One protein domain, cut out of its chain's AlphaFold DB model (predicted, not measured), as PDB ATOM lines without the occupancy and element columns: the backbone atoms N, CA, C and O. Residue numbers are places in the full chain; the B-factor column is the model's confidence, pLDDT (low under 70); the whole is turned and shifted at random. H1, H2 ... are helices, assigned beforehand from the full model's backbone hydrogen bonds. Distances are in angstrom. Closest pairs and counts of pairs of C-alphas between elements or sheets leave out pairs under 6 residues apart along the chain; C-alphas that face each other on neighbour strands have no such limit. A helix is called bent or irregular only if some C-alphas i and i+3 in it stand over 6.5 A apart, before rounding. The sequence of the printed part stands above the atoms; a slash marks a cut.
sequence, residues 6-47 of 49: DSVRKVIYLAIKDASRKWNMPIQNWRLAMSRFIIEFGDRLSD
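This is residues 6 to 47 of the 49 residues of the protein "Mutator family transposase" of Pantoea stewartii subsp. stewartii DC283 (UniProt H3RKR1). What shape? It is an open U: arms H1 and H2, joined by residues 21 to 29. What makes it? The 42 printed residues hold two named helices and no named strand: all helix. It is extended and flat, with a radius of gyration of the C-alphas of 16.6 A, spanning 44 by 24 by 12 A.

Do they touch? H1, residues 6 to 20, and H2, residues 30 to 45, are apart. Is each even? Every O i to N i+4 pair is within hydrogen-bond range in H1, and 10 of 12 in H2. H2 has a kink of 72 degrees near residue 39 and is irregular: C-alphas 40 and 43 are 8.4 A apart.

Where is H1? It runs 20.8 A from C-alpha 6 at (52.674, 39.032, 63.689). Where is H2? It runs 15.8 A, ending at C-alpha 45, (26.680, 53.165, 43.130).

How wide? The farthest C-alphas, of Ser 7 and Ile 39, are 44.0 A apart. Any cut or low confidence? The printed part has no cut; residues 46 to 47 are under pLDDT 70.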
ATOM      1  N   ASP A   6      52.165  37.953  64.542       96.25
ATOM      2  CA  ASP A   6      52.674  39.032  63.689       96.25
ATOM      3  C   ASP A   6      53.603  38.512  62.589       96.25
ATOM      4  O   ASP A   6      53.577  39.009  61.458       96.25
ATOM      5  N   SER A   7      54.394  37.474  62.883       95.75
ATOM      6  CA  SER A   7      55.237  36.834  61.871       95.75
ATOM      7  C   SER A   7      54.402  36.128  60.795       95.75
ATOM      8  O   SER A   7      54.724  36.240  59.611       95.75
ATOM      9  N   VAL A   8      53.275  35.509  61.173       95.50
ATOM     10  CA  VAL A   8      52.309  34.918  60.230       95.50
ATOM     11  C   VAL A   8      51.678  36.006  59.361       95.50
ATOM     12  O   VAL A   8      51.684  35.905  58.130       95.50
ATOM     13  N   ARG A   9      51.188  37.089  59.980       97.06
ATOM     14  CA  ARG A   9      50.559  38.217  59.274       97.06
ATOM     15  C   ARG A   9      51.507  38.836  58.248       97.06
ATOM     16  O   ARG A   9      51.097  39.122  57.123       97.06
ATOM     17  N   LYS A  10      52.782  39.002  58.608       96.25
ATOM     18  CA  LYS A  10      53.810  39.541  57.709       96.25
ATOM     19  C   LYS A  10      54.023  38.652  56.486       96.25
ATOM     20  O   LYS A  10      54.114  39.173  55.377       96.25
ATOM     21  N   VAL A  11      54.078  37.333  56.665       97.06
ATOM     22  CA  VAL A  11      54.251  36.397  55.544       97.06
ATOM     23  C   VAL A  11      53.053  36.434  54.601       97.06
ATOM     24  O   VAL A  11      53.250  36.525  53.393       97.06
ATOM     25  N   ILE A  12      51.828  36.450  55.132       97.06
ATOM     26  CA  ILE A  12      50.611  36.562  54.312       97.06
ATOM     27  C   ILE A  12      50.611  37.878  53.525       97.06
ATOM     28  O   ILE A  12      50.381  37.871  52.316       97.06
ATOM     29  N   TYR A  13      50.928  38.999  54.181       97.62
ATOM     30  CA  TYR A  13      51.026  40.299  53.517       97.62
ATOM     31  C   TYR A  13      52.040  40.281  52.366       97.62
ATOM     32  O   TYR A  13      51.730  40.728  51.263       97.62
ATOM     33  N   LEU A  14      53.242  39.746  52.604       98.12
ATOM     34  CA  LEU A  14      54.288  39.672  51.582       98.12
ATOM     35  C   LEU A  14      53.890  38.747  50.427       98.12
ATOM     36  O   LEU A  14      54.088  39.115  49.271       98.12
ATOM     37  N   ALA A  15      53.267  37.605  50.721       97.75
ATOM     38  CA  ALA A  15      52.778  36.681  49.704       97.75
ATOM     39  C   ALA A  15      51.716  37.333  48.802       97.75
ATOM     40  O   ALA A  15      51.809  37.237  47.578       97.75
ATOM     41  N   ILE A  16      50.748  38.050  49.387       97.94
ATOM     42  CA  ILE A  16      49.723  38.780  48.625       97.94
ATOM     43  C   ILE A  16      50.362  39.902  47.806       97.94
ATOM     44  O   ILE A  16      50.041  40.047  46.631       97.94
ATOM     45  N   LYS A  17      51.291  40.668  48.389       97.38
ATOM     46  CA  LYS A  17      51.997  41.757  47.698       97.38
ATOM     47  C   LYS A  17      52.803  41.261  46.495       97.38
ATOM     48  O   LYS A  17      52.846  41.930  45.464       97.38
ATOM     49  N   ASP A  18      53.449  40.107  46.608       97.88
ATOM     50  CA  ASP A  18      54.191  39.518  45.494       97.88
ATOM     51  C   ASP A  18      53.259  38.906  44.441       97.88
ATOM     52  O   ASP A  18      53.524  39.036  43.243       97.88
ATOM     53  N   ALA A  19      52.141  38.300  44.854       97.31
ATOM     54  CA  ALA A  19      51.119  37.807  43.933       97.31
ATOM     55  C   ALA A  19      50.437  38.953  43.166       97.31
ATOM     56  O   ALA A  19      50.277  38.859  41.948       97.31
ATOM     57  N   SER A  20      50.116  40.062  43.840       96.88
ATOM     58  CA  SER A  20      49.414  41.204  43.247       96.88
ATOM     59  C   SER A  20      50.217  41.871  42.132       96.88
ATOM     60  O   SER A  20      49.633  42.391  41.187       96.88
ATOM     61  N   ARG A  21      51.556  41.805  42.173       96.75
ATOM     62  CA  ARG A  21      52.419  42.273  41.069       96.75
ATOM     63  C   ARG A  21      52.158  41.540  39.751       96.75
ATOM     64  O   ARG A  21      52.395  42.108  38.691       96.75
ATOM     65  N   LYS A  22      51.701  40.287  39.808       96.62
ATOM     66  CA  LYS A  22      51.401  39.469  38.623       96.62
ATOM     67  C   LYS A  22      49.971  39.666  38.116       96.62
ATOM     68  O   LYS A  22      49.662  39.237  37.011       96.62
ATOM     69  N   TRP A  23      49.102  40.327  38.880       94.62
ATOM     70  CA  TRP A  23      47.733  40.657  38.472       94.62
ATOM     71  C   TRP A  23      47.698  41.945  37.643       94.62
ATOM     72  O   TRP A  23      46.991  42.894  37.960       94.62
ATOM     73  N   ASN A  24      48.512  41.993  36.589       93.31
ATOM     74  CA  ASN A  24      48.647  43.159  35.715       93.31
ATOM     75  C   ASN A  24      47.748  43.093  34.472       93.31
ATOM     76  O   ASN A  24      47.698  44.053  33.704       93.31
ATOM     77  N   MET A  25      47.064  41.968  34.246       93.50
ATOM     78  CA  MET A  25      46.213  41.824  33.074       93.50
ATOM     79  C   MET A  25      44.981  42.726  33.201       93.50
ATOM     80  O   MET A  25      44.285  42.662  34.219       93.50
ATOM     81  N   PRO A  26      44.678  43.543  32.178       92.38
ATOM     82  CA  PRO A  26      43.485  44.373  32.192       92.38
ATOM     83  C   PRO A  26      42.231  43.495  32.195       92.38
ATOM     84  O   PRO A  26      42.167  42.464  31.519       92.38
ATOM     85  N   ILE A  27      41.213  43.932  32.937       93.31
ATOM     86  CA  ILE A  27      39.917  43.254  32.969       93.31
ATOM     87  C   ILE A  27      39.256  43.415  31.599       93.31
ATOM     88  O   ILE A  27      38.940  44.524  31.159       93.31
ATOM     89  N   GLN A  28      39.039  42.293  30.920       93.50
ATOM     90  CA  GLN A  28      38.428  42.277  29.598       93.50
ATOM     91  C   GLN A  28      36.974  42.739  29.671       93.50
ATOM     92  O   GLN A  28      36.226  42.339  30.562       93.50
ATOM     93  N   ASN A  29      36.563  43.575  28.715       94.31
ATOM     94  CA  ASN A  29      35.193  44.087  28.601       94.31
ATOM     95  C   ASN A  29      34.673  44.825  29.852       94.31
ATOM     96  O   ASN A  29      33.462  44.880  30.075       94.31
ATOM     97  N   TRP A  30      35.564  45.439  30.644       93.25
ATOM     98  CA  TRP A  30      35.193  46.104  31.900       93.25
ATOM     99  C   TRP A  30      34.083  47.149  31.740       93.25
ATOM    100  O   TRP A  30      33.181  47.229  32.565       93.25
ATOM    101  N   ARG A  31      34.082  47.898  30.632       91.94
ATOM    102  CA  ARG A  31      33.036  48.886  30.339       91.94
ATOM    103  C   ARG A  31      31.642  48.257  30.220       91.94
ATOM    104  O   ARG A  31      30.687  48.810  30.751       91.94
ATOM    105  N   LEU A  32      31.527  47.109  29.550       95.62
ATOM    106  CA  LEU A  32      30.252  46.402  29.406       95.62
ATOM    107  C   LEU A  32      29.798  45.799  30.742       95.62
ATOM    108  O   LEU A  32      28.614  45.858  31.066       95.62
ATOM    109  N   ALA A  33      30.735  45.252  31.522       94.25
ATOM    110  CA  ALA A  33      30.451  44.771  32.873       94.25
ATOM    111  C   ALA A  33      29.944  45.910  33.774       94.25
ATOM    112  O   ALA A  33      28.938  45.746  34.456       94.25
ATOM    113  N   MET A  34      30.566  47.090  33.696       91.94
ATOM    114  CA  MET A  34      30.143  48.271  34.447       91.94
ATOM    115  C   MET A  34      28.724  48.718  34.077       91.94
ATOM    116  O   MET A  34      27.933  49.016  34.964       91.94
ATOM    117  N   SER A  35      28.356  48.695  32.791       93.19
ATOM    118  CA  SER A  35      26.974  48.979  32.381       93.19
ATOM    119  C   SER A  35      25.962  48.029  33.029       93.19
ATOM    120  O   SER A  35      24.886  48.475  33.411       93.19
ATOM    121  N   ARG A  36      26.303  46.743  33.204       93.94
ATOM    122  CA  ARG A  36      25.442  45.786  33.922       93.94
ATOM    123  C   ARG A  36      25.379  46.091  35.416       93.94
ATOM    124  O   ARG A  36      24.287  46.116  35.970       93.94
ATOM    125  N   PHE A  37      26.514  46.401  36.044       92.69
ATOM    126  CA  PHE A  37      26.543  46.765  37.463       92.69
ATOM    127  C   PHE A  37      25.724  48.015  37.774       92.69
ATOM    128  O   PHE A  37      25.047  48.049  38.792       92.69
ATOM    129  N   ILE A  38      25.735  49.013  36.890       91.75
ATOM    130  CA  ILE A  38      24.913  50.219  37.044       91.75
ATOM    131  C   ILE A  38      23.416  49.887  36.964       91.75
ATOM    132  O   ILE A  38      22.632  50.465  37.703       91.75
ATOM    133  N   ILE A  39      23.010  48.952  36.102       92.81
ATOM    134  CA  ILE A  39      21.600  48.546  35.990       92.81
ATOM    135  C   ILE A  39      21.160  47.741  37.221       92.81
ATOM    136  O   ILE A  39      20.077  47.971  37.746       92.81
ATOM    137  N   GLU A  40      21.987  46.799  37.678       93.88
ATOM    138  CA  GLU A  40      21.637  45.874  38.769       93.88
ATOM    139  C   GLU A  40      21.819  46.487  40.166       93.88
ATOM    140  O   GLU A  40      21.102  46.132  41.100       93.88
ATOM    141  N   PHE A  41      22.779  47.400  40.319       91.69
ATOM    142  CA  PHE A  41      23.205  47.953  41.607       91.69
ATOM    143  C   PHE A  41      23.321  49.483  41.592       91.69
ATOM    144  O   PHE A  41      24.025  50.046  42.432       91.69
ATOM    145  N   GLY A  42      22.650  50.163  40.657       85.88
ATOM    146  CA  GLY A  42      22.709  51.621  40.492       85.88
ATOM    147  C   GLY A  42      22.460  52.391  41.788       85.88
ATOM    148  O   GLY A  42      23.234  53.286  42.114       85.88
ATOM    149  N   ASP A  43      21.482  51.953  42.583       86.06
ATOM    150  CA  ASP A  43      21.122  52.567  43.870       86.06
ATOM    151  C   ASP A  43      22.237  52.495  44.931       86.06
ATOM    152  O   ASP A  43      22.233  53.260  45.886       86.06
ATOM    153  N   ARG A  44      23.201  51.570  44.798       85.50
ATOM    154  CA  ARG A  44      24.384  51.480  45.682       85.50
ATOM    155  C   ARG A  44      25.582  52.245  45.134       85.50
ATOM    156  O   ARG A  44      26.513  52.553  45.872       85.50
ATOM    157  N   LEU A  45      25.599  52.474  43.824       76.81
ATOM    158  CA  LEU A  45      26.680  53.165  43.130       76.81
ATOM    159  C   LEU A  45      26.486  54.686  43.157       76.81
ATOM    160  O   LEU A  45      27.475  55.408  43.081       76.81
ATOM    161  N   SER A  46      25.249  55.172  43.316       65.56
ATOM    162  CA  SER A  46      24.930  56.601  43.437       65.56
ATOM    163  C   SER A  46      25.547  57.278  44.660       65.56
ATOM    164  O   SER A  46      25.814  58.472  44.609       65.56
ATOM    165  N   ASP A  47      25.818  56.533  45.734       62.84
ATOM    166  CA  ASP A  47      26.406  57.079  46.967       62.84
ATOM    167  C   ASP A  47      27.939  57.244  46.886       62.84
ATOM    168  O   ASP A  47      28.572  57.768  47.806       62.84
TER     169      ASP A  47